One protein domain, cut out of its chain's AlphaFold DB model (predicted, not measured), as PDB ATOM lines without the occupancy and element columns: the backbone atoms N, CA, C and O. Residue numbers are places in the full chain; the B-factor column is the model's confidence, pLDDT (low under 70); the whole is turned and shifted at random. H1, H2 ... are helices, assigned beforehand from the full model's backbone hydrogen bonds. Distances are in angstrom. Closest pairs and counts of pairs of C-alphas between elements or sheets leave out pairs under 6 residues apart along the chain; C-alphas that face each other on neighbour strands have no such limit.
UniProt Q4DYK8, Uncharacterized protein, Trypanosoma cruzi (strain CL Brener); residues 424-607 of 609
ATOM      1  N   LYS A 424       3.063 -11.975 -19.733       77.38
ATOM      2  CA  LYS A 424       3.761 -13.236 -19.445       77.38
ATOM      3  C   LYS A 424       4.753 -13.090 -18.283       77.38
ATOM      4  O   LYS A 424       4.705 -13.884 -17.359       77.38
ATOM      5  N   ILE A 425       5.585 -12.049 -18.288       78.71
ATOM      6  CA  ILE A 425       6.573 -11.771 -17.231       78.71
ATOM      7  C   ILE A 425       5.868 -11.443 -15.915       78.71
ATOM      8  O   ILE A 425       6.243 -11.950 -14.868       78.71
ATOM      9  N   LEU A 426       4.813 -10.624 -15.960       80.33
ATOM     10  CA  LEU A 426       4.042 -10.291 -14.758       80.33
ATOM     11  C   LEU A 426       3.223 -11.468 -14.214       80.33
ATOM     12  O   LEU A 426       2.771 -11.393 -13.077       80.33
ATOM     13  N   GLY A 427       2.996 -12.502 -15.026       82.08
ATOM     14  CA  GLY A 427       2.284 -13.718 -14.645       82.08
ATOM     15  C   GLY A 427       3.180 -14.806 -14.053       82.08
ATOM     16  O   GLY A 427       2.672 -15.856 -13.678       82.08
ATOM     17  N   ASP A 428       4.492 -14.588 -13.957       85.79
ATOM     18  CA  ASP A 428       5.376 -15.560 -13.321       85.79
ATOM     19  C   ASP A 428       5.168 -15.545 -11.794       85.79
ATOM     20  O   ASP A 428       5.317 -14.510 -11.130       85.79
ATOM     21  N   LEU A 429       4.797 -16.702 -11.240       90.05
ATOM     22  CA  LEU A 429       4.593 -16.910  -9.803       90.05
ATOM     23  C   LEU A 429       5.907 -17.197  -9.060       90.05
ATOM     24  O   LEU A 429       5.960 -17.110  -7.833       90.05
ATOM     25  N   HIS A 430       6.995 -17.455  -9.780       88.12
ATOM     26  CA  HIS A 430       8.326 -17.616  -9.215       88.12
ATOM     27  C   HIS A 430       9.073 -16.281  -9.149       88.12
ATOM     28  O   HIS A 430       8.943 -15.397 -10.000       88.12
ATOM     29  N   ARG A 431       9.885 -16.125  -8.104       86.15
ATOM     30  CA  ARG A 431      10.799 -14.990  -7.992       86.15
ATOM     31  C   ARG A 431      12.004 -15.211  -8.883       86.15
ATOM     32  O   ARG A 431      12.402 -16.340  -9.149       86.15
ATOM     33  N   ASN A 432      12.660 -14.112  -9.236       81.48
ATOM     34  CA  ASN A 432      13.973 -14.168  -9.865       81.48
ATOM     35  C   ASN A 432      15.076 -14.283  -8.798       81.48
ATOM     36  O   ASN A 432      15.893 -13.379  -8.629       81.48
ATOM     37  N   SER A 433      15.049 -15.368  -8.022       82.22
ATOM     38  CA  SER A 433      16.064 -15.694  -7.017       82.22
ATOM     39  C   SER A 433      16.599 -17.104  -7.248       82.22
ATOM     40  O   SER A 433      15.833 -17.960  -7.692       82.22
ATOM     41  N   PRO A 434      17.870 -17.397  -6.906       79.98
ATOM     42  CA  PRO A 434      18.419 -18.742  -7.072       79.98
ATOM     43  C   PRO A 434      17.554 -19.812  -6.399       79.98
ATOM     44  O   PRO A 434      17.235 -20.818  -7.011       79.98
ATOM     45  N   GLN A 435      17.061 -19.554  -5.181       83.55
ATOM     46  CA  GLN A 435      16.221 -20.520  -4.466       83.55
ATOM     47  C   GLN A 435      14.857 -20.741  -5.132       83.55
ATOM     48  O   GLN A 435      14.311 -21.845  -5.080       83.55
ATOM     49  N   SER A 436      14.264 -19.690  -5.702       86.46
ATOM     50  CA  SER A 436      12.980 -19.801  -6.391       86.46
ATOM     51  C   SER A 436      13.117 -20.495  -7.741       86.46
ATOM     52  O   SER A 436      12.226 -21.269  -8.087       86.46
ATOM     53  N   ILE A 437      14.235 -20.271  -8.438       86.90
ATOM     54  CA  ILE A 437      14.600 -20.950  -9.686       86.90
ATOM     55  C   ILE A 437      14.862 -22.434  -9.418       86.90
ATOM     56  O   ILE A 437      14.191 -23.265 -10.014       86.90
ATOM     57  N   ASP A 438      15.688 -22.780  -8.425       87.44
ATOM     58  CA  ASP A 438      15.920 -24.183  -8.039       87.44
ATOM     59  C   ASP A 438      14.597 -24.896  -7.698       87.44
ATOM     60  O   ASP A 438      14.373 -26.059  -8.033       87.44
ATOM     61  N   SER A 439      13.681 -24.191  -7.024       87.50
ATOM     62  CA  SER A 439      12.358 -24.734  -6.696       87.50
ATOM     63  C   SER A 439      11.483 -24.932  -7.935       87.50
ATOM     64  O   SER A 439      10.713 -25.889  -7.968       87.50
ATOM     65  N   ARG A 440      11.580 -24.036  -8.923       89.30
ATOM     66  CA  ARG A 440      10.876 -24.127 -10.208       89.30
ATOM     67  C   ARG A 440      11.367 -25.328 -11.006       89.30
ATOM     68  O   ARG A 440      10.547 -26.157 -11.375       89.30
ATOM     69  N   ASP A 441      12.681 -25.499 -11.130       89.23
ATOM     70  CA  ASP A 441      13.282 -26.626 -11.851       89.23
ATOM     71  C   ASP A 441      12.856 -27.975 -11.247       89.23
ATOM     72  O   ASP A 441      12.522 -28.924 -11.958       89.23
ATOM     73  N   VAL A 442      12.792 -28.054  -9.913       89.74
ATOM     74  CA  VAL A 442      12.288 -29.246  -9.215       89.74
ATOM     75  C   VAL A 442      10.811 -29.501  -9.514       89.74
ATOM     76  O   VAL A 442      10.422 -30.661  -9.604       89.74
ATOM     77  N   ILE A 443       9.987 -28.456  -9.628       90.30
ATOM     78  CA  ILE A 443       8.554 -28.576  -9.935       90.30
ATOM     79  C   ILE A 443       8.338 -28.998 -11.385       90.30
ATOM     80  O   ILE A 443       7.523 -29.885 -11.634       90.30
ATOM     81  N   ASP A 444       9.077 -28.412 -12.321       86.80
ATOM     82  CA  ASP A 444       8.991 -28.737 -13.744       86.80
ATOM     83  C   ASP A 444       9.486 -30.164 -14.034       86.80
ATOM     84  O   ASP A 444       9.010 -30.814 -14.964       86.80
ATOM     85  N   GLY A 445      10.375 -30.698 -13.191       86.84
ATOM     86  CA  GLY A 445      10.782 -32.104 -13.209       86.84
ATOM     87  C   GLY A 445       9.738 -33.096 -12.672       86.84
ATOM     88  O   GLY A 445       9.940 -34.306 -12.789       86.84
ATOM     89  N   LEU A 446       8.631 -32.637 -12.072       86.06
ATOM     90  CA  LEU A 446       7.582 -33.526 -11.568       86.06
ATOM     91  C   LEU A 446       6.703 -34.026 -12.719       86.06
ATOM     92  O   LEU A 446       6.070 -33.254 -13.433       86.06
ATOM     93  N   SER A 447       6.568 -35.347 -12.835       82.08
ATOM     94  CA  SER A 447       5.635 -35.976 -13.782       82.08
ATOM     95  C   SER A 447       4.164 -35.831 -13.371       82.08
ATOM     96  O   SER A 447       3.264 -36.037 -14.185       82.08
ATOM     97  N   PHE A 448       3.909 -35.479 -12.109       86.09
ATOM     98  CA  PHE A 448       2.581 -35.400 -11.519       86.09
ATOM     99  C   PHE A 448       2.268 -33.991 -11.011       86.09
ATOM    100  O   PHE A 448       3.067 -33.364 -10.318       86.09
ATOM    101  N   SER A 449       1.050 -33.529 -11.296       89.98
ATOM    102  CA  SER A 449       0.477 -32.309 -10.730       89.98
ATOM    103  C   SER A 449      -0.846 -32.653 -10.057       89.98
ATOM    104  O   SER A 449      -1.793 -33.085 -10.719       89.98
ATOM    105  N   ALA A 450      -0.921 -32.439  -8.740       89.69
ATOM    106  CA  ALA A 450      -2.132 -32.705  -7.966       89.69
ATOM    107  C   ALA A 450      -3.314 -31.876  -8.489       89.69
ATOM    108  O   ALA A 450      -4.437 -32.373  -8.553       89.69
ATOM    109  N   LEU A 451      -3.051 -30.648  -8.947       92.13
ATOM    110  CA  LEU A 451      -4.063 -29.790  -9.561       92.13
ATOM    111  C   LEU A 451      -4.594 -30.362 -10.875       92.13
ATOM    112  O   LEU A 451      -5.798 -30.341 -11.082       92.13
ATOM    113  N   LYS A 452      -3.733 -30.916 -11.738       91.45
ATOM    114  CA  LYS A 452      -4.169 -31.534 -13.005       91.45
ATOM    115  C   LYS A 452      -4.906 -32.865 -12.810       91.45
ATOM    116  O   LYS A 452      -5.535 -33.345 -13.744       91.45
ATOM    117  N   SER A 453      -4.795 -33.478 -11.630       91.09
ATOM    118  CA  SER A 453      -5.365 -34.801 -11.340       91.09
ATOM    119  C   SER A 453      -6.827 -34.787 -10.881       91.09
ATOM    120  O   SER A 453      -7.435 -35.853 -10.793       91.09
ATOM    121  N   VAL A 454      -7.384 -33.613 -10.570       91.27
ATOM    122  CA  VAL A 454      -8.774 -33.488 -10.112       91.27
ATOM    123  C   VAL A 454      -9.738 -33.237 -11.267       91.27
ATOM    124  O   VAL A 454      -9.356 -32.700 -12.303       91.27
ATOM    125  N   GLU A 455     -11.003 -33.601 -11.071       89.79
ATOM    126  CA  GLU A 455     -12.060 -33.473 -12.084       89.79
ATOM    127  C   GLU A 455     -12.385 -32.012 -12.420       89.79
ATOM    128  O   GLU A 455     -12.741 -31.699 -13.551       89.79
ATOM    129  N   GLU A 456     -12.222 -31.100 -11.459       87.43
ATOM    130  CA  GLU A 456     -12.481 -29.669 -11.638       87.43
ATOM    131  C   GLU A 456     -11.400 -28.953 -12.474       87.43
ATOM    132  O   GLU A 456     -11.465 -27.738 -12.674       87.43
ATOM    133  N   TRP A 457     -10.381 -29.679 -12.947       93.15
ATOM    134  CA  TRP A 457      -9.314 -29.119 -13.768       93.15
ATOM    135  C   TRP A 457      -9.656 -29.131 -15.270       93.15
ATOM    136  O   TRP A 457     -10.070 -30.161 -15.803       93.15
ATOM    137  N   PRO A 458      -9.377 -28.040 -16.014       93.31
ATOM    138  CA  PRO A 458      -8.858 -26.755 -15.546       93.31
ATOM    139  C   PRO A 458      -9.977 -25.821 -15.045       93.31
ATOM    140  O   PRO A 458     -11.057 -25.787 -15.646       93.31
ATOM    141  N   PRO A 459      -9.707 -24.998 -14.015       93.51
ATOM    142  CA  PRO A 459     -10.658 -23.990 -13.565       93.51
ATOM    143  C   PRO A 459     -10.950 -22.989 -14.690       93.51
ATOM    144  O   PRO A 459     -10.061 -22.648 -15.475       93.51
ATOM    145  N   ARG A 460     -12.197 -22.518 -14.781       91.38
ATOM    146  CA  ARG A 460     -12.643 -21.566 -15.815       91.38
ATOM    147  C   ARG A 460     -12.968 -20.197 -15.244       91.38
ATOM    148  O   ARG A 460     -12.855 -19.202 -15.952       91.38
ATOM    149  N   THR A 461     -13.350 -20.153 -13.974       92.21
ATOM    150  CA  THR A 461     -13.751 -18.939 -13.271       92.21
ATOM    151  C   THR A 461     -12.915 -18.713 -12.017       92.21
ATOM    152  O   THR A 461     -12.265 -19.615 -11.476       92.21
ATOM    153  N   ARG A 462     -12.993 -17.493 -11.483       92.13
ATOM    154  CA  ARG A 462     -12.385 -17.144 -10.198       92.13
ATOM    155  C   ARG A 462     -12.928 -18.003  -9.055       92.13
ATOM    156  O   ARG A 462     -12.169 -18.350  -8.147       92.13
ATOM    157  N   ASN A 463     -14.214 -18.352  -9.093       93.15
ATOM    158  CA  ASN A 463     -14.840 -19.198  -8.078       93.15
ATOM    159  C   ASN A 463     -14.297 -20.628  -8.139       93.15
ATOM    160  O   ASN A 463     -13.985 -21.181  -7.086       93.15
ATOM    161  N   ASP A 464     -14.058 -21.171  -9.336       93.87
ATOM    162  CA  ASP A 464     -13.437 -22.491  -9.502       93.87
ATOM    163  C   ASP A 464     -12.047 -22.518  -8.858       93.87
ATOM    164  O   ASP A 464     -11.749 -23.401  -8.056       93.87
ATOM    165  N   VAL A 465     -11.218 -21.496  -9.115       93.92
ATOM    166  CA  VAL A 465      -9.885 -21.377  -8.497       93.92
ATOM    167  C   VAL A 465      -9.987 -21.271  -6.971       93.92
ATOM    168  O   VAL A 465      -9.219 -21.906  -6.246       93.92
ATOM    169  N   LEU A 466     -10.937 -20.483  -6.455       93.62
ATOM    170  CA  LEU A 466     -11.158 -20.346  -5.014       93.62
ATOM    171  C   LEU A 466     -11.565 -21.674  -4.369       93.62
ATOM    172  O   LEU A 466     -11.032 -22.007  -3.310       93.62
ATOM    173  N   HIS A 467     -12.496 -22.412  -4.973       94.09
ATOM    174  CA  HIS A 467     -12.943 -23.711  -4.477       94.09
ATOM    175  C   HIS A 467     -11.818 -24.744  -4.532       94.09
ATOM    176  O   HIS A 467     -11.527 -25.380  -3.515       94.09
ATOM    177  N   LEU A 468     -11.124 -24.829  -5.668       95.54
ATOM    178  CA  LEU A 468     -10.008 -25.737  -5.900       95.54
ATOM    179  C   LEU A 468      -8.886 -25.533  -4.870       95.54
ATOM    180  O   LEU A 468      -8.510 -26.458  -4.150       95.54
ATOM    181  N   LEU A 469      -8.384 -24.304  -4.723       95.00
ATOM    182  CA  LEU A 469      -7.272 -24.026  -3.808       95.00
ATOM    183  C   LEU A 469      -7.678 -24.113  -2.332       95.00
ATOM    184  O   LEU A 469      -6.858 -24.505  -1.499       95.00
ATOM    185  N   LYS A 470      -8.938 -23.815  -1.985       94.19
ATOM    186  CA  LYS A 470      -9.456 -24.061  -0.628       94.19
ATOM    187  C   LYS A 470      -9.514 -25.554  -0.307       94.19
ATOM    188  O   LYS A 470      -9.104 -25.921   0.792       94.19
ATOM    189  N   ARG A 471      -9.961 -26.399  -1.246       94.15
ATOM    190  CA  ARG A 471      -9.980 -27.867  -1.098       94.15
ATOM    191  C   ARG A 471      -8.578 -28.408  -0.822       94.15
ATOM    192  O   ARG A 471      -8.391 -29.194   0.100       94.15
ATOM    193  N   PHE A 472      -7.583 -27.906  -1.547       94.96
ATOM    194  CA  PHE A 472      -6.175 -28.254  -1.338       94.96
ATOM    195  C   PHE A 472      -5.503 -27.557  -0.148       94.96
ATOM    196  O   PHE A 472      -4.310 -27.777   0.080       94.96
ATOM    197  N   GLN A 473      -6.231 -26.718   0.596       94.04
ATOM    198  CA  GLN A 473      -5.719 -25.901   1.700       94.04
ATOM    199  C   GLN A 473      -4.527 -25.003   1.309       94.04
ATOM    200  O   GLN A 473      -3.696 -24.679   2.150       94.04
ATOM    201  N   ALA A 474      -4.447 -24.587   0.044       94.82
ATOM    202  CA  ALA A 474      -3.353 -23.786  -0.503       94.82
ATOM    203  C   ALA A 474      -3.614 -22.283  -0.318       94.82
ATOM    204  O   ALA A 474      -4.012 -21.561  -1.240       94.82
ATOM    205  N   ARG A 475      -3.504 -21.829   0.933       93.57
ATOM    206  CA  ARG A 475      -3.902 -20.473   1.340       93.57
ATOM    207  C   ARG A 475      -2.889 -19.428   0.895       93.57
ATOM    208  O   ARG A 475      -3.292 -18.319   0.533       93.57
ATOM    209  N   ASP A 476      -1.603 -19.761   0.935       93.66
ATOM    210  CA  ASP A 476      -0.543 -18.829   0.560       93.66
ATOM    211  C   ASP A 476      -0.458 -18.666  -0.957       93.66
ATOM    212  O   ASP A 476      -0.352 -17.532  -1.427       93.66
ATOM    213  N   LEU A 477      -0.635 -19.745  -1.725       94.66
ATOM    214  CA  LEU A 477      -0.780 -19.711  -3.180       94.66
ATOM    215  C   LEU A 477      -1.995 -18.890  -3.598       94.66
ATOM    216  O   LEU A 477      -1.889 -18.036  -4.475       94.66
ATOM    217  N   LEU A 478      -3.139 -19.075  -2.934       93.37
ATOM    218  CA  LEU A 478      -4.319 -18.263  -3.213       93.37
ATOM    219  C   LEU A 478      -4.066 -16.770  -2.944       93.37
ATOM    220  O   LEU A 478      -4.495 -15.923  -3.729       93.37
ATOM    221  N   GLN A 479      -3.384 -16.417  -1.848       91.60
ATOM    222  CA  GLN A 479      -3.037 -15.015  -1.615       91.60
ATOM    223  C   GLN A 479      -2.039 -14.499  -2.655       91.60
ATOM    224  O   GLN A 479      -2.189 -13.371  -3.120       91.60
ATOM    225  N   HIS A 480      -1.045 -15.298  -3.024       93.30
ATOM    226  CA  HIS A 480      -0.067 -14.934  -4.040       93.30
ATOM    227  C   HIS A 480      -0.746 -14.654  -5.387       93.30
ATOM    228  O   HIS A 480      -0.567 -13.575  -5.946       93.30
ATOM    229  N   LEU A 481      -1.651 -15.532  -5.831       92.40
ATOM    230  CA  LEU A 481      -2.469 -15.331  -7.030       92.40
ATOM    231  C   LEU A 481      -3.309 -14.055  -6.967       92.40
ATOM    232  O   LEU A 481      -3.424 -13.360  -7.972       92.40
ATOM    233  N   ARG A 482      -3.869 -13.685  -5.808       90.66
ATOM    234  CA  ARG A 482      -4.596 -12.408  -5.652       90.66
ATOM    235  C   ARG A 482      -3.703 -11.198  -5.904       90.66
ATOM    236  O   ARG A 482      -4.131 -10.256  -6.559       90.66
ATOM    237  N   VAL A 483      -2.484 -11.225  -5.371       90.20
ATOM    238  CA  VAL A 483      -1.508 -10.145  -5.552       90.20
ATOM    239  C   VAL A 483      -1.054 -10.073  -7.007       90.20
ATOM    240  O   VAL A 483      -1.113  -9.007  -7.618       90.20
ATOM    241  N   VAL A 484      -0.648 -11.211  -7.574       91.63
ATOM    242  CA  VAL A 484      -0.139 -11.283  -8.946       91.63
ATOM    243  C   VAL A 484      -1.232 -10.920  -9.946       91.63
ATOM    244  O   VAL A 484      -1.018 -10.027 -10.757       91.63
ATOM    245  N   SER A 485      -2.432 -11.507  -9.847       90.54
ATOM    246  CA  SER A 485      -3.559 -11.202 -10.747       90.54
ATOM    247  C   SER A 485      -3.963  -9.725 -10.723       90.54
ATOM    248  O   SER A 485      -4.259  -9.159 -11.773       90.54
ATOM    249  N   PHE A 486      -3.925  -9.066  -9.559       88.73
ATOM    250  CA  PHE A 486      -4.206  -7.634  -9.453       88.73
ATOM    251  C   PHE A 486      -3.219  -6.800 -10.282       88.73
ATOM    252  O   PHE A 486      -3.620  -5.955 -11.081       88.73
ATOM    253  N   SER A 487      -1.924  -7.062 -10.130       87.36
ATOM    254  CA  SER A 487      -0.872  -6.361 -10.872       87.36
ATOM    255  C   SER A 487      -0.844  -6.760 -12.351       87.36
ATOM    256  O   SER A 487      -0.580  -5.929 -13.216       87.36
ATOM    257  N   TRP A 488      -1.198  -8.008 -12.657       87.14
ATOM    258  CA  TRP A 488      -1.308  -8.554 -14.008       87.14
ATOM    259  C   TRP A 488      -2.428  -7.905 -14.832       87.14
ATOM    260  O   TRP A 488      -2.271  -7.701 -16.038       87.14
ATOM    261  N   LYS A 489      -3.535  -7.512 -14.182       85.80
ATOM    262  CA  LYS A 489      -4.617  -6.720 -14.795       85.80
ATOM    263  C   LYS A 489      -4.190  -5.294 -15.154       85.80
ATOM    264  O   LYS A 489      -4.714  -4.734 -16.113       85.80
ATOM    265  N   SER A 490      -3.222  -4.723 -14.435       85.28
ATOM    266  CA  SER A 490      -2.720  -3.357 -14.650       85.28
ATOM    267  C   SER A 490      -1.213  -3.346 -14.965       85.28
ATOM    268  O   SER A 490      -0.419  -2.768 -14.214       85.28
ATOM    269  N   PRO A 491      -0.784  -3.955 -16.092       85.00
ATOM    270  CA  PRO A 491       0.636  -4.057 -16.436       85.00
ATOM    271  C   PRO A 491       1.277  -2.676 -16.609       85.00
ATOM    272  O   PRO A 491       2.418  -2.439 -16.224       85.00
ATOM    273  N   GLU A 492       0.494  -1.739 -17.132       85.40
ATOM    274  CA  GLU A 492       0.878  -0.355 -17.352       85.40
ATOM    275  C   GLU A 492       1.103   0.408 -16.032       85.40
ATOM    276  O   GLU A 492       2.011   1.235 -15.932       85.40
ATOM    277  N   GLY A 493       0.335   0.095 -14.982       86.00
ATOM    278  CA  GLY A 493       0.551   0.640 -13.642       86.00
ATOM    279  C   GLY A 493       1.889   0.196 -13.047       86.00
ATOM    280  O   GLY A 493       2.672   1.032 -12.590       86.00
ATOM    281  N   VAL A 494       2.189  -1.103 -13.142       86.62
ATOM    282  CA  VAL A 494       3.475  -1.668 -12.702       86.62
ATOM    283  C   VAL A 494       4.634  -1.089 -13.518       86.62
ATOM    284  O   VAL A 494       5.648  -0.696 -12.945       86.62
ATOM    285  N   ARG A 495       4.479  -0.956 -14.842       85.27
ATOM    286  CA  ARG A 495       5.491  -0.346 -15.717       85.27
ATOM    287  C   ARG A 495       5.832   1.077 -15.291       85.27
ATOM    288  O   ARG A 495       7.005   1.381 -15.090       85.27
ATOM    289  N   ARG A 496       4.823   1.928 -15.078       85.32
ATOM    290  CA  ARG A 496       5.033   3.312 -14.622       85.32
ATOM    291  C   ARG A 496       5.711   3.386 -13.255       85.32
ATOM    292  O   ARG A 496       6.565   4.250 -13.055       85.32
ATOM    293  N   LEU A 497       5.370   2.481 -12.333       85.57
ATOM    294  CA  LEU A 497       6.037   2.381 -11.031       85.57
ATOM    295  C   LEU A 497       7.536   2.095 -11.208       85.57
ATOM    296  O   LEU A 497       8.371   2.837 -10.689       85.57
ATOM    297  N   LEU A 498       7.872   1.060 -11.982       84.15
ATOM    298  CA  LEU A 498       9.258   0.660 -12.219       84.15
ATOM    299  C   LEU A 498      10.050   1.732 -12.983       84.15
ATOM    300  O   LEU A 498      11.212   1.983 -12.670       84.15
ATOM    301  N   GLU A 499       9.426   2.430 -13.929       82.87
ATOM    302  CA  GLU A 499      10.042   3.562 -14.629       82.87
ATOM    303  C   GLU A 499      10.275   4.769 -13.723       82.87
ATOM    304  O   GLU A 499      11.290   5.455 -13.866       82.87
ATOM    305  N   SER A 500       9.369   5.040 -12.779       79.24
ATOM    306  CA  SER A 500       9.565   6.083 -11.768       79.24
ATOM    307  C   SER A 500      10.763   5.766 -10.871       79.24
ATOM    308  O   SER A 500      11.589   6.642 -10.620       79.24
ATOM    309  N   TRP A 501      10.917   4.507 -10.452       77.93
ATOM    310  CA  TRP A 501      12.087   4.058  -9.691       77.93
ATOM    311  C   TRP A 501      13.373   4.157 -10.505       77.93
ATOM    312  O   TRP A 501      14.344   4.752 -10.035       77.93
ATOM    313  N   ARG A 502      13.353   3.699 -11.762       72.63
ATOM    314  CA  ARG A 502      14.498   3.789 -12.677       72.63
ATOM    315  C   ARG A 502      14.964   5.229 -12.879       72.63
ATOM    316  O   ARG A 502      16.158   5.491 -12.796       72.63
ATOM    317  N   ARG A 503      14.040   6.179 -13.088       72.34
ATOM    318  CA  ARG A 503      14.359   7.621 -13.205       72.34
ATOM    319  C   ARG A 503      15.075   8.178 -11.970       72.34
ATOM    320  O   ARG A 503      15.735   9.205 -12.063       72.34
ATOM    321  N   ARG A 504      14.959   7.505 -10.825       64.61
ATOM    322  CA  ARG A 504      15.573   7.883  -9.544       64.61
ATOM    323  C   ARG A 504      16.802   7.042  -9.200       64.61
ATOM    324  O   ARG A 504      17.311   7.161  -8.092       64.61
ATOM    325  N   GLY A 505      17.250   6.176 -10.109       63.74
ATOM    326  CA  GLY A 505      18.355   5.250  -9.860       63.74
ATOM    327  C   GLY A 505      18.019   4.125  -8.877       63.74
ATOM    328  O   GLY A 505      18.928   3.486  -8.359       63.74
ATOM    329  N   ILE A 506      16.734   3.876  -8.607       68.34
ATOM    330  CA  ILE A 506      16.292   2.766  -7.762       68.34
ATOM    331  C   ILE A 506      15.949   1.593  -8.675       68.34
ATOM    332  O   ILE A 506      15.038   1.679  -9.499       68.34
ATOM    333  N   PHE A 507      16.669   0.489  -8.514       69.10
ATOM    334  CA  PHE A 507      16.415  -0.741  -9.252       69.10
ATOM    335  C   PHE A 507      15.750  -1.755  -8.323       69.10
ATOM    336  O   PHE A 507      16.280  -2.018  -7.242       69.10
ATOM    337  N   PRO A 508      14.583  -2.311  -8.694       71.68
ATOM    338  CA  PRO A 508      13.987  -3.383  -7.915       71.68
ATOM    339  C   PRO A 508      14.879  -4.639  -7.960       71.68
ATOM    340  O   PRO A 508      15.558  -4.859  -8.965       71.68
ATOM    341  N   PRO A 509      14.834  -5.498  -6.929       71.75
ATOM    342  CA  PRO A 509      15.571  -6.761  -6.924       71.75
ATOM    343  C   PRO A 509      15.040  -7.733  -7.984       71.75
ATOM    344  O   PRO A 509      15.811  -8.460  -8.599       71.75
ATOM    345  N   ASP A 510      13.725  -7.745  -8.205       78.46
ATOM    346  CA  ASP A 510      13.045  -8.562  -9.207       78.46
ATOM    347  C   ASP A 510      11.716  -7.895  -9.635       78.46
ATOM    348  O   ASP A 510      11.246  -6.933  -9.021       78.46
ATOM    349  N   PHE A 511      11.098  -8.365 -10.724       82.62
ATOM    350  CA  PHE A 511       9.798  -7.837 -11.170       82.62
ATOM    351  C   PHE A 511       8.679  -8.161 -10.165       82.62
ATOM    352  O   PHE A 511       7.744  -7.370 -10.013       82.62
ATOM    353  N   GLN A 512       8.790  -9.286  -9.446       86.45
ATOM    354  CA  GLN A 512       7.831  -9.680  -8.415       86.45
ATOM    355  C   GLN A 512       7.778  -8.674  -7.262       86.45
ATOM    356  O   GLN A 512       6.701  -8.412  -6.729       86.45
ATOM    357  N   PHE A 513       8.901  -8.046  -6.922       85.52
ATOM    358  CA  PHE A 513       8.956  -6.957  -5.960       85.52
ATOM    359  C   PHE A 513       8.078  -5.798  -6.419       85.52
ATOM    360  O   PHE A 513       7.263  -5.297  -5.649       85.52
ATOM    361  N   GLY A 514       8.183  -5.420  -7.696       86.12
ATOM    362  CA  GLY A 514       7.318  -4.414  -8.312       86.12
ATOM    363  C   GLY A 514       5.838  -4.807  -8.275       86.12
ATOM    364  O   GLY A 514       5.000  -3.984  -7.915       86.12
ATOM    365  N   VAL A 515       5.518  -6.068  -8.579       89.24
ATOM    366  CA  VAL A 515       4.153  -6.626  -8.522       89.24
ATOM    367  C   VAL A 515       3.559  -6.521  -7.120       89.24
ATOM    368  O   VAL A 515       2.440  -6.032  -6.958       89.24
ATOM    369  N   TYR A 516       4.304  -6.948  -6.103       89.33
ATOM    370  CA  TYR A 516       3.864  -6.894  -4.715       89.33
ATOM    371  C   TYR A 516       3.772  -5.465  -4.197       89.33
ATOM    372  O   TYR A 516       2.797  -5.103  -3.540       89.33
ATOM    373  N   TYR A 517       4.762  -4.635  -4.513       88.61
ATOM    374  CA  TYR A 517       4.774  -3.243  -4.097       88.61
ATOM    375  C   TYR A 517       3.598  -2.477  -4.708       88.61
ATOM    376  O   TYR A 517       2.926  -1.727  -4.004       88.61
ATOM    377  N   TRP A 518       3.314  -2.686  -5.999       88.54
ATOM    378  CA  TRP A 518       2.162  -2.087  -6.673       88.54
ATOM    379  C   TRP A 518       0.852  -2.456  -5.979       88.54
ATOM    380  O   TRP A 518       0.056  -1.570  -5.664       88.54
ATOM    381  N   TYR A 519       0.667  -3.743  -5.667       88.26
ATOM    382  CA  TYR A 519      -0.487  -4.218  -4.909       88.26
ATOM    383  C   TYR A 519      -0.587  -3.534  -3.543       88.26
ATOM    384  O   TYR A 519      -1.617  -2.942  -3.232       88.26
ATOM    385  N   THR A 520       0.480  -3.549  -2.739       85.13
ATOM    386  CA  THR A 520       0.493  -2.934  -1.403       85.13
ATOM    387  C   THR A 520       0.208  -1.436  -1.452       85.13
ATOM    388  O   THR A 520      -0.567  -0.936  -0.639       85.13
ATOM    389  N   MET A 521       0.792  -0.722  -2.413       84.68
ATOM    390  CA  MET A 521       0.601   0.716  -2.570       84.68
ATOM    391  C   MET A 521      -0.840   1.059  -2.959       84.68
ATOM    392  O   MET A 521      -1.397   2.015  -2.424       84.68
ATOM    393  N   LYS A 522      -1.443   0.296  -3.879       83.78
ATOM    394  CA  LYS A 522      -2.813   0.542  -4.348       83.78
ATOM    395  C   LYS A 522      -3.876   0.104  -3.344       83.78
ATOM    396  O   LYS A 522      -4.849   0.820  -3.175       83.78
ATOM    397  N   TRP A 523      -3.689  -1.031  -2.671       73.08
ATOM    398  CA  TRP A 523      -4.669  -1.562  -1.718       73.08
ATOM    399  C   TRP A 523      -4.531  -0.999  -0.307       73.08
ATOM    400  O   TRP A 523      -5.532  -0.703   0.334       73.08
ATOM    401  N   GLY A 524      -3.304  -0.903   0.201       68.54
ATOM    402  CA  GLY A 524      -3.051  -0.467   1.572       68.54
ATOM    403  C   GLY A 524      -2.909   1.043   1.714       68.54
ATOM    404  O   GLY A 524      -2.838   1.524   2.837       68.54
ATOM    405  N   CYS A 525      -2.790   1.790   0.607       59.95
ATOM    406  CA  CYS A 525      -2.362   3.196   0.609       59.95
ATOM    407  C   CYS A 525      -1.055   3.426   1.402       59.95
ATOM    408  O   CYS A 525      -0.732   4.545   1.803       59.95
ATOM    409  N   GLU A 526      -0.275   2.363   1.615       67.35
ATOM    410  CA  GLU A 526       0.898   2.335   2.477       67.35
ATOM    411  C   GLU A 526       2.165   2.265   1.626       67.35
ATOM    412  O   GLU A 526       2.305   1.433   0.726       67.35
ATOM    413  N   ARG A 527       3.107   3.162   1.918       66.87
ATOM    414  CA  ARG A 527       4.371   3.312   1.186       66.87
ATOM    415  C   ARG A 527       5.491   2.672   1.993       66.87
ATOM    416  O   ARG A 527       5.622   2.987   3.171       66.87
ATOM    417  N   LEU A 528       6.302   1.812   1.379       72.10
ATOM    418  CA  LEU A 528       7.387   1.110   2.074       72.10
ATOM    419  C   LEU A 528       8.747   1.687   1.708       72.10
ATOM    420  O   LEU A 528       8.920   2.278   0.644       72.10
ATOM    421  N   CYS A 529       9.737   1.478   2.572       71.56
ATOM    422  CA  CYS A 529      11.117   1.765   2.201       71.56
ATOM    423  C   CYS A 529      11.561   0.834   1.066       71.56
ATOM    424  O   CYS A 529      11.421  -0.384   1.173       71.56
ATOM    425  N   LEU A 530      12.117   1.401  -0.004       67.46
ATOM    426  CA  LEU A 530      12.593   0.628  -1.148       67.46
ATOM    427  C   LEU A 530      13.958  -0.017  -0.900       67.46
ATOM    428  O   LEU A 530      14.163  -1.129  -1.350       67.46
ATOM    429  N   GLU A 531      14.863   0.615  -0.150       59.41
ATOM    430  CA  GLU A 531      16.223   0.086   0.067       59.41
ATOM    431  C   GLU A 531      16.218  -1.229   0.857       59.41
ATOM    432  O   GLU A 531      16.759  -2.235   0.406       59.41
ATOM    433  N   HIS A 532      15.540  -1.273   2.005       57.51
ATOM    434  CA  HIS A 532      15.490  -2.497   2.815       57.51
ATOM    435  C   HIS A 532      14.622  -3.597   2.224       57.51
ATOM    436  O   HIS A 532      14.849  -4.776   2.487       57.51
ATOM    437  N   ASN A 533      13.613  -3.219   1.446       58.94
ATOM    438  CA  ASN A 533      12.782  -4.204   0.779       58.94
ATOM    439  C   ASN A 533      13.311  -4.527  -0.627       58.94
ATOM    440  O   ASN A 533      12.742  -5.384  -1.278       58.94
ATOM    441  N   GLY A 534      14.379  -3.886  -1.107       48.21
ATOM    442  CA  GLY A 534      14.797  -3.955  -2.508       48.21
ATOM    443  C   GLY A 534      16.239  -4.399  -2.749       48.21
ATOM    444  O   GLY A 534      16.565  -4.784  -3.867       48.21
ATOM    445  N   CYS A 535      17.117  -4.391  -1.746       45.77
ATOM    446  CA  CYS A 535      18.520  -4.734  -1.977       45.77
ATOM    447  C   CYS A 535      18.768  -6.243  -1.848       45.77
ATOM    448  O   CYS A 535      18.596  -6.827  -0.775       45.77
ATOM    449  N   GLY A 536      19.183  -6.866  -2.962       37.74
ATOM    450  CA  GLY A 536      19.750  -8.222  -3.027       37.74
ATOM    451  C   GLY A 536      21.046  -8.339  -2.220       37.74
ATOM    452  O   GLY A 536      21.335  -7.483  -1.394       37.74
ATOM    453  N   SER A 537      21.857  -9.371  -2.456       36.15
ATOM    454  CA  SER A 537      23.059  -9.757  -1.675       36.15
ATOM    455  C   SER A 537      24.144  -8.680  -1.431       36.15
ATOM    456  O   SER A 537      25.145  -8.961  -0.781       36.15
ATOM    457  N   LEU A 538      23.930  -7.438  -1.868       33.15
ATOM    458  CA  LEU A 538      24.665  -6.228  -1.496       33.15
ATOM    459  C   LEU A 538      24.073  -5.454  -0.300       33.15
ATOM    460  O   LEU A 538      24.551  -4.360  -0.003       33.15
ATOM    461  N   ALA A 539      23.099  -5.997   0.439       44.32
ATOM    462  CA  ALA A 539      22.768  -5.521   1.787       44.32
ATOM    463  C   ALA A 539      23.918  -5.872   2.761       44.32
ATOM    464  O   ALA A 539      23.808  -6.766   3.600       44.32
ATOM    465  N   GLY A 540      25.069  -5.221   2.559       34.42
ATOM    466  CA  GLY A 540      26.307  -5.402   3.308       34.42
ATOM    467  C   GLY A 540      26.189  -4.977   4.772       34.42
ATOM    468  O   GLY A 540      25.102  -4.744   5.303       34.42
ATOM    469  N   GLN A 541      27.332  -4.869   5.454       36.64
ATOM    470  CA  GLN A 541      27.418  -4.263   6.786       36.64
ATOM    471  C   GLN A 541      26.893  -2.817   6.731       36.64
ATOM    472  O   GLN A 541      27.609  -1.883   6.396       36.64
ATOM    473  N   GLY A 542      25.603  -2.664   7.013       41.23
ATOM    474  CA  GLY A 542      24.859  -1.425   6.830       41.23
ATOM    475  C   GLY A 542      23.372  -1.641   7.089       41.23
ATOM    476  O   GLY A 542      22.544  -1.120   6.356       41.23
ATOM    477  N   ARG A 543      23.025  -2.447   8.110       38.48
ATOM    478  CA  ARG A 543      21.639  -2.578   8.589       38.48
ATOM    479  C   ARG A 543      21.132  -1.181   8.941       38.48
ATOM    480  O   ARG A 543      21.509  -0.617   9.965       38.48
ATOM    481  N   GLY A 544      20.317  -0.610   8.077       47.50
ATOM    482  CA  GLY A 544      19.950   0.786   8.156       47.50
ATOM    483  C   GLY A 544      19.518   1.252   6.786       47.50
ATOM    484  O   GLY A 544      20.192   1.045   5.789       47.50
ATOM    485  N   CYS A 545      18.365   1.896   6.745       54.65
ATOM    486  CA  CYS A 545      17.955   2.594   5.552       54.65
ATOM    487  C   CYS A 545      18.918   3.772   5.481       54.65
ATOM    488  O   CYS A 545      19.117   4.418   6.516       54.65
ATOM    489  N   GLU A 546      19.513   4.088   4.336       50.94
ATOM    490  CA  GLU A 546      20.362   5.279   4.265       50.94
ATOM    491  C   GLU A 546      19.570   6.514   4.720       50.94
ATOM    492  O   GLU A 546      20.090   7.387   5.418       50.94
ATOM    493  N   TYR A 547      18.260   6.529   4.454       48.23
ATOM    494  CA  TYR A 547      17.339   7.541   4.967       48.23
ATOM    495  C   TYR A 547      17.155   7.497   6.494       48.23
ATOM    496  O   TYR A 547      17.002   8.547   7.116       48.23
ATOM    497  N   ALA A 548      17.208   6.317   7.123       44.86
ATOM    498  CA  ALA A 548      17.280   6.213   8.581       44.86
ATOM    499  C   ALA A 548      18.621   6.719   9.124       44.86
ATOM    500  O   ALA A 548      18.660   7.166  10.253       44.86
ATOM    501  N   LEU A 549      19.715   6.711   8.367       47.42
ATOM    502  CA  LEU A 549      21.010   7.188   8.867       47.42
ATOM    503  C   LEU A 549      21.195   8.710   8.732       47.42
ATOM    504  O   LEU A 549      21.972   9.293   9.486       47.42
ATOM    505  N   ARG A 550      20.459   9.372   7.824       48.63
ATOM    506  CA  ARG A 550      20.630  10.808   7.505       48.63
ATOM    507  C   ARG A 550      19.744  11.781   8.307       48.63
ATOM    508  O   ARG A 550      19.964  12.985   8.238       48.63
ATOM    509  N   GLY A 551      18.739  11.309   9.048       49.21
ATOM    510  CA  GLY A 551      17.797  12.175   9.782       49.21
ATOM    511  C   GLY A 551      18.163  12.431  11.253       49.21
ATOM    512  O   GLY A 551      18.731  11.562  11.910       49.21
ATOM    513  N   PHE A 552      17.733  13.572  11.817       49.45
ATOM    514  CA  PHE A 552      17.932  13.929  13.241       49.45
ATOM    515  C   PHE A 552      17.428  12.849  14.218       49.45
ATOM    516  O   PHE A 552      18.006  12.642  15.279       49.45
ATOM    517  N   ARG A 553      16.373  12.109  13.843       54.04
ATOM    518  CA  ARG A 553      15.805  11.005  14.644       54.04
ATOM    519  C   ARG A 553      16.299   9.611  14.254       54.04
ATOM    520  O   ARG A 553      15.798   8.631  14.792       54.04
ATOM    521  N   ARG A 554      17.230   9.513  13.304       55.17
ATOM    522  CA  ARG A 554      17.787   8.269  12.758       55.17
ATOM    523  C   ARG A 554      16.773   7.146  12.433       55.17
ATOM    524  O   ARG A 554      17.061   5.960  12.589       55.17
ATOM    525  N   LYS A 555      15.551   7.501  12.026       60.82
ATOM    526  CA  LYS A 555      14.478   6.550  11.697       60.82
ATOM    527  C   LYS A 555      14.000   6.800  10.277       60.82
ATOM    528  O   LYS A 555      13.825   7.950   9.879       60.82
ATOM    529  N   CYS A 556      13.804   5.726   9.516       65.77
ATOM    530  CA  CYS A 556      13.224   5.831   8.185       65.77
ATOM    531  C   CYS A 556      11.790   6.352   8.303       65.77
ATOM    532  O   CYS A 556      11.051   5.944   9.199       65.77
ATOM    533  N   ARG A 557      11.397   7.245   7.392       67.58
ATOM    534  CA  ARG A 557      10.021   7.754   7.315       67.58
ATOM    535  C   ARG A 557       9.032   6.680   6.851       67.58
ATOM    536  O   ARG A 557       7.840   6.810   7.107       67.58
ATOM    537  N   TYR A 558       9.515   5.661   6.147       73.29
ATOM    538  CA  TYR A 558       8.685   4.615   5.567       73.29
ATOM    539  C   TYR A 558       8.838   3.304   6.345       73.29
ATOM    540  O   TYR A 558       9.965   2.947   6.694       73.29
ATOM    541  N   PRO A 559       7.744   2.562   6.588       71.12
ATOM    542  CA  PRO A 559       7.801   1.246   7.213       71.12
ATOM    543  C   PRO A 559       8.707   0.272   6.445       71.12
ATOM    544  O   PRO A 559       8.769   0.264   5.208       71.12
ATOM    545  N   HIS A 560       9.412  -0.563   7.207       73.50
ATOM    546  CA  HIS A 560      10.240  -1.662   6.715       73.50
ATOM    547  C   HIS A 560       9.505  -2.960   7.009       73.50
ATOM    548  O   HIS A 560       9.338  -3.308   8.171       73.50
ATOM    549  N   ARG A 561       9.038  -3.657   5.974       75.77
ATOM    550  CA  ARG A 561       8.330  -4.919   6.156       75.77
ATOM    551  C   ARG A 561       8.472  -5.813   4.942       75.77
ATOM    552  O   ARG A 561       8.402  -5.346   3.805       75.77
ATOM    553  N   CYS A 562       8.560  -7.109   5.189       80.94
ATOM    554  CA  CYS A 562       8.489  -8.119   4.154       80.94
ATOM    555  C   CYS A 562       7.150  -8.023   3.402       80.94
ATOM    556  O   CYS A 562       6.086  -8.167   4.002       80.94
ATOM    557  N   LEU A 563       7.181  -7.846   2.078       84.86
ATOM    558  CA  LEU A 563       5.958  -7.766   1.262       84.86
ATOM    559  C   LEU A 563       5.154  -9.080   1.227       84.86
ATOM    560  O   LEU A 563       3.956  -9.050   0.957       84.86
ATOM    561  N   PHE A 564       5.772 -10.227   1.530       85.89
ATOM    562  CA  PHE A 564       5.051 -11.497   1.631       85.89
ATOM    563  C   PHE A 564       4.293 -11.618   2.954       85.89
ATOM    564  O   PHE A 564       3.087 -11.865   2.950       85.89
ATOM    565  N   CYS A 565       4.982 -11.493   4.092       84.43
ATOM    566  CA  CYS A 565       4.405 -11.810   5.404       84.43
ATOM    567  C   CYS A 565       4.036 -10.598   6.270       84.43
ATOM    568  O   CYS A 565       3.371 -10.778   7.283       84.43
ATOM    569  N   GLY A 566       4.448  -9.388   5.891       82.12
ATOM    570  CA  GLY A 566       4.212  -8.161   6.654       82.12
ATOM    571  C   GLY A 566       5.095  -7.989   7.892       82.12
ATOM    572  O   GLY A 566       4.948  -6.986   8.579       82.12
ATOM    573  N   ALA A 567       6.005  -8.924   8.184       77.85
ATOM    574  CA  ALA A 567       6.903  -8.823   9.331       77.85
ATOM    575  C   ALA A 567       7.987  -7.756   9.119       77.85
ATOM    576  O   ALA A 567       8.457  -7.557   7.999       77.85
ATOM    577  N   GLU A 568       8.405  -7.109  10.205       76.89
ATOM    578  CA  GLU A 568       9.392  -6.018  10.203       76.89
ATOM    579  C   GLU A 568      10.831  -6.493  10.482       76.89
ATOM    580  O   GLU A 568      11.776  -5.710  10.420       76.89
ATOM    581  N   ASP A 569      11.023  -7.778  10.799       76.44
ATOM    582  CA  ASP A 569      12.314  -8.333  11.221       76.44
ATOM    583  C   ASP A 569      13.215  -8.785  10.054       76.44
ATOM    584  O   ASP A 569      14.385  -9.117  10.282       76.44
ATOM    585  N   HIS A 570      12.691  -8.814   8.824       77.93
ATOM    586  CA  HIS A 570      13.398  -9.200   7.598       77.93
ATOM    587  C   HIS A 570      12.847  -8.478   6.353       77.93
ATOM    588  O   HIS A 570      11.668  -8.120   6.292       77.93
ATOM    589  N   GLY A 571      13.707  -8.280   5.347       76.22
ATOM    590  CA  GLY A 571      13.341  -7.678   4.059       76.22
ATOM    591  C   GLY A 571      12.793  -8.672   3.024       76.22
ATOM    592  O   GLY A 571      12.680  -9.873   3.265       76.22
ATOM    593  N   TRP A 572      12.477  -8.169   1.827       78.76
ATOM    594  CA  TRP A 572      12.067  -8.984   0.667       78.76
ATOM    595  C   TRP A 572      13.116 -10.025   0.268       78.76
ATOM    596  O   TRP A 572      12.778 -11.164  -0.043       78.76
ATOM    597  N   THR A 573      14.392  -9.643   0.283       77.45
ATOM    598  CA  THR A 573      15.504 -10.460  -0.222       77.45
ATOM    599  C   THR A 573      15.951 -11.540   0.761       77.45
ATOM    600  O   THR A 573      16.668 -12.467   0.395       77.45
ATOM    601  N   GLU A 574      15.459 -11.493   2.000       79.78
ATOM    602  CA  GLU A 574      15.710 -12.484   3.044       79.78
ATOM    603  C   GLU A 574      14.697 -13.643   2.973       79.78
ATOM    604  O   GLU A 574      14.002 -13.965   3.939       79.78
ATOM    605  N   GLU A 575      14.615 -14.303   1.816       82.52
ATOM    606  CA  GLU A 575      13.601 -15.329   1.499       82.52
ATOM    607  C   GLU A 575      13.555 -16.455   2.532       82.52
ATOM    608  O   GLU A 575      12.486 -16.887   2.961       82.52
ATOM    609  N   LYS A 576      14.738 -16.868   3.000       86.04
ATOM    610  CA  LYS A 576      14.925 -17.931   3.997       86.04
ATOM    611  C   LYS A 576      14.352 -17.580   5.372       86.04
ATOM    612  O   LYS A 576      14.106 -18.478   6.172       86.04
ATOM    613  N   ARG A 577      14.146 -16.294   5.671       84.28
ATOM    614  CA  ARG A 577      13.528 -15.831   6.924       84.28
ATOM    615  C   ARG A 577      12.019 -15.639   6.789       84.28
ATOM    616  O   ARG A 577      11.307 -15.646   7.793       84.28
ATOM    617  N   CYS A 578      11.504 -15.561   5.563       87.91
ATOM    618  CA  CYS A 578      10.084 -15.385   5.317       87.91
ATOM    619  C   CYS A 578       9.317 -16.714   5.373       87.91
ATOM    620  O   CYS A 578       9.140 -17.400   4.364       87.91
ATOM    621  N   LYS A 579       8.769 -17.052   6.549       89.70
ATOM    622  CA  LYS A 579       7.951 -18.269   6.746       89.70
ATOM    623  C   LYS A 579       6.824 -18.415   5.720       89.70
ATOM    624  O   LYS A 579       6.555 -19.525   5.273       89.70
ATOM    625  N   ARG A 580       6.183 -17.305   5.343       89.22
ATOM    626  CA  ARG A 580       5.080 -17.301   4.376       89.22
ATOM    627  C   ARG A 580       5.545 -17.614   2.957       89.22
ATOM    628  O   ARG A 580       4.897 -18.387   2.267       89.22
ATOM    629  N   TYR A 581       6.675 -17.055   2.530       91.33
ATOM    630  CA  TYR A 581       7.229 -17.357   1.212       91.33
ATOM    631  C   TYR A 581       7.692 -18.818   1.123       91.33
ATOM    632  O   TYR A 581       7.373 -19.517   0.167       91.33
ATOM    633  N   LEU A 582       8.330 -19.331   2.178       92.07
ATOM    634  CA  LEU A 582       8.685 -20.752   2.270       92.07
ATOM    635  C   LEU A 582       7.456 -21.676   2.301       92.07
ATOM    636  O   LEU A 582       7.540 -22.832   1.891       92.07
ATOM    637  N   SER A 583       6.333 -21.208   2.849       92.91
ATOM    638  CA  SER A 583       5.046 -21.916   2.822       92.91
ATOM    639  C   SER A 583       4.464 -21.934   1.406       92.91
ATOM    640  O   SER A 583       4.145 -23.005   0.898       92.91
ATOM    641  N   LEU A 584       4.456 -20.786   0.721       93.93
ATOM    642  CA  LEU A 584       4.067 -20.665  -0.687       93.93
ATOM    643  C   LEU A 584       4.861 -21.624  -1.586       93.93
ATOM    644  O   LEU A 584       4.262 -22.384  -2.341       93.93
ATOM    645  N   GLN A 585       6.193 -21.646  -1.469       93.72
ATOM    646  CA  GLN A 585       7.041 -22.559  -2.246       93.72
ATOM    647  C   GLN A 585       6.686 -24.032  -1.992       93.72
ATOM    648  O   GLN A 585       6.621 -24.829  -2.928       93.72
ATOM    649  N   ARG A 586       6.399 -24.400  -0.737       94.16
ATOM    650  CA  ARG A 586       5.947 -25.753  -0.380       94.16
ATOM    651  C   ARG A 586       4.575 -26.082  -0.961       94.16
ATOM    652  O   ARG A 586       4.387 -27.200  -1.429       94.16
ATOM    653  N   GLU A 587       3.631 -25.141  -0.954       94.92
ATOM    654  CA  GLU A 587       2.321 -25.321  -1.590       94.92
ATOM    655  C   GLU A 587       2.453 -25.508  -3.106       94.92
ATOM    656  O   GLU A 587       1.887 -26.459  -3.641       94.92
ATOM    657  N   MET A 588       3.244 -24.669  -3.784       95.05
ATOM    658  CA  MET A 588       3.496 -24.783  -5.227       95.05
ATOM    659  C   MET A 588       4.145 -26.121  -5.584       95.05
ATOM    660  O   MET A 588       3.697 -26.789  -6.517       95.05
ATOM    661  N   LYS A 589       5.132 -26.560  -4.792       94.16
ATOM    662  CA  LYS A 589       5.785 -27.859  -4.976       94.16
ATOM    663  C   LYS A 589       4.839 -29.031  -4.754       94.16
ATOM    664  O   LYS A 589       4.755 -29.914  -5.597       94.16
ATOM    665  N   ARG A 590       4.091 -29.026  -3.647       93.94
ATOM    666  CA  ARG A 590       3.115 -30.078  -3.312       93.94
ATOM    667  C   ARG A 590       2.030 -30.225  -4.377       93.94
ATOM    668  O   ARG A 590       1.536 -31.324  -4.592       93.94
ATOM    669  N   LEU A 591       1.629 -29.119  -4.998       94.91
ATOM    670  CA  LEU A 591       0.559 -29.102  -5.990       94.91
ATOM    671  C   LEU A 591       1.038 -29.287  -7.434       94.91
ATOM    672  O   LEU A 591       0.196 -29.471  -8.315       94.91
ATOM    673  N   GLY A 592       2.351 -29.261  -7.683       93.57
ATOM    674  CA  GLY A 592       2.919 -29.309  -9.029       93.57
ATOM    675  C   GLY A 592       2.481 -28.106  -9.868       93.57
ATOM    676  O   GLY A 592       1.863 -28.278 -10.920       93.57
ATOM    677  N   VAL A 593       2.716 -26.891  -9.358       93.23
ATOM    678  CA  VAL A 593       2.389 -25.626 -10.040       93.23
ATOM    679  C   VAL A 593       3.519 -25.258 -11.000       93.23
ATOM    680  O   VAL A 593       4.393 -24.475 -10.648       93.23
ATOM    681  N   THR A 594       3.502 -25.848 -12.193       90.75
ATOM    682  CA  THR A 594       4.385 -25.453 -13.305       90.75
ATOM    683  C   THR A 594       3.928 -24.126 -13.923       90.75
ATOM    684  O   THR A 594       2.819 -23.658 -13.641       90.75
ATOM    685  N   ASP A 595       4.720 -23.545 -14.827       87.81
ATOM    686  CA  ASP A 595       4.362 -22.306 -15.542       87.81
ATOM    687  C   ASP A 595       2.999 -22.375 -16.248       87.81
ATOM    688  O   ASP A 595       2.196 -21.444 -16.168       87.81
ATOM    689  N   ASP A 596       2.701 -23.497 -16.908       88.49
ATOM    690  CA  ASP A 596       1.419 -23.694 -17.595       88.49
ATOM    691  C   ASP A 596       0.246 -23.734 -16.605       88.49
ATOM    692  O   ASP A 596      -0.829 -23.195 -16.866       88.49
ATOM    693  N   VAL A 597       0.449 -24.368 -15.444       92.20
ATOM    694  CA  VAL A 597      -0.555 -24.425 -14.368       92.20
ATOM    695  C   VAL A 597      -0.769 -23.033 -13.787       92.20
ATOM    696  O   VAL A 597      -1.912 -22.620 -13.594       92.20
ATOM    697  N   ALA A 598       0.318 -22.305 -13.535       91.75
ATOM    698  CA  ALA A 598       0.292 -20.934 -13.054       91.75
ATOM    699  C   ALA A 598      -0.488 -20.017 -14.005       91.75
ATOM    700  O   ALA A 598      -1.343 -19.256 -13.548       91.75
ATOM    701  N   LEU A 599      -0.254 -20.136 -15.316       90.63
ATOM    702  CA  LEU A 599      -0.961 -19.359 -16.328       90.63
ATOM    703  C   LEU A 599      -2.463 -19.666 -16.337       90.63
ATOM    704  O   LEU A 599      -3.260 -18.736 -16.265       90.63
ATOM    705  N   ILE A 600      -2.858 -20.945 -16.341       92.42
ATOM    706  CA  ILE A 600      -4.275 -21.352 -16.297       92.42
ATOM    707  C   ILE A 600      -4.963 -20.811 -15.037       92.42
ATOM    708  O   ILE A 600      -6.075 -20.285 -15.106       92.42
ATOM    709  N   LEU A 601      -4.300 -20.906 -13.880       94.21
ATOM    710  CA  LEU A 601      -4.819 -20.366 -12.623       94.21
ATOM    711  C   LEU A 601      -4.982 -18.844 -12.687       94.21
ATOM    712  O   LEU A 601      -6.004 -18.326 -12.243       94.21
ATOM    713  N   LEU A 602      -3.995 -18.124 -13.225       91.86
ATOM    714  CA  LEU A 602      -4.042 -16.668 -13.359       91.86
ATOM    715  C   LEU A 602      -5.105 -16.203 -14.352       91.86
ATOM    716  O   LEU A 602      -5.797 -15.228 -14.062       91.86
ATOM    717  N   GLU A 603      -5.261 -16.888 -15.483       91.12
ATOM    718  CA  GLU A 603      -6.301 -16.594 -16.470       91.12
ATOM    719  C   GLU A 603      -7.689 -16.774 -15.854       91.12
ATOM    720  O   GLU A 603      -8.466 -15.823 -15.829       91.12
ATOM    721  N   ALA A 604      -7.964 -17.935 -15.250       90.74
ATOM    722  CA  ALA A 604      -9.248 -18.211 -14.609       90.74
ATOM    723  C   ALA A 604      -9.538 -17.265 -13.431       90.74
ATOM    724  O   ALA A 604     -10.673 -16.828 -13.245       90.74
ATOM    725  N   PHE A 605      -8.523 -16.907 -12.635       87.64
ATOM    726  CA  PHE A 605      -8.678 -15.973 -11.515       87.64
ATOM    727  C   PHE A 605      -8.830 -14.513 -11.968       87.64
ATOM    728  O   PHE A 605      -9.446 -13.705 -11.269       87.64
ATOM    729  N   GLY A 606      -8.226 -14.172 -13.108       77.87
ATOM    730  CA  GLY A 606      -8.213 -12.844 -13.706       77.87
ATOM    731  C   GLY A 606      -9.440 -12.528 -14.559       77.87
ATOM    732  O   GLY A 606      -9.757 -11.344 -14.689       77.87
ATOM    733  N   CYS A 607     -10.130 -13.538 -15.100       64.55
ATOM    734  CA  CYS A 607     -11.418 -13.375 -15.773       64.55
ATOM    735  C   CYS A 607     -12.385 -12.591 -14.870       64.55
ATOM    736  O   CYS A 607     -12.652 -12.980 -13.732       64.55
TER     737      CYS A 607
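What this domain is: This is residues 424 to 607 of the 609 residues of an uncharacterized protein of Trypanosoma cruzi (strain CL Brener) (UniProt Q4DYK8). H3 is the core of an elongated helical body: H2, H8 and H9 pack on it, H5 crosses it near its last residues, H4 packs across H5, and H1 runs side by side with H8. Loops with the short H6 and H7 lengthen one end. The printed part has 184 residues with nine named helices, H1 to H9 in order, no named strand, and class all helix. It is compact, with a radius of gyration of the C-alphas of 17.4 A, spanning 61 by 30 by 24 A.

Where its parts are: Find C-alpha 434 at (18.419, -18.742, -7.072), where H1, residues 434 to 444, begins. Next come H2, 462 to 471; H3, 475 to 489, 21.2 A long; H4, 491 to 503, 18.3 A; and H5, 511 to 524, 19.5 A. Read on through H6, 530 to 534; H7, 546 to 550; H8, 579 to 591, 18.3 A; and H9, 595 to 606, ending at C-alpha 606 (-8.213, -12.844, -13.706).

How they stand to each other: Start at the hub, H3. It forms a hairpin with H2, closest C-alphas Leu 469 and Leu 478, 6.5 A, at a shallow tilt of 19 degrees. H3 touches H5 about perpendicular, 89 degrees, closest C-alphas Ser 487 and Val 515, 5.6 A. H3 also touches H8, C-alphas Asp 476 and Leu 584 being closest at 5.1 A, and H9, Ser 485 and Gly 606 at 5.8 A. H9 touches H2 with residues 601 to 606. H4 touches H5, closest C-alphas Val 494 and Trp 518, 6.2 A. H1 touches H8, closest Ile 443 and Lys 589, 5.7 A. H6 and H7 touch no helix. In each helix every O i to N i+4 pair is within hydrogen-bond range.

The domain as a whole: Glu 455 and Phe 552 have the C-alphas farthest apart, 61.5 A. The printed part has no cut; the links H1 to H2, H6 to H7 and H7 to H8 are long. Look for pLDDT under 70 at residues 504 to 507, 524 to 527, 530 to 557 and 607.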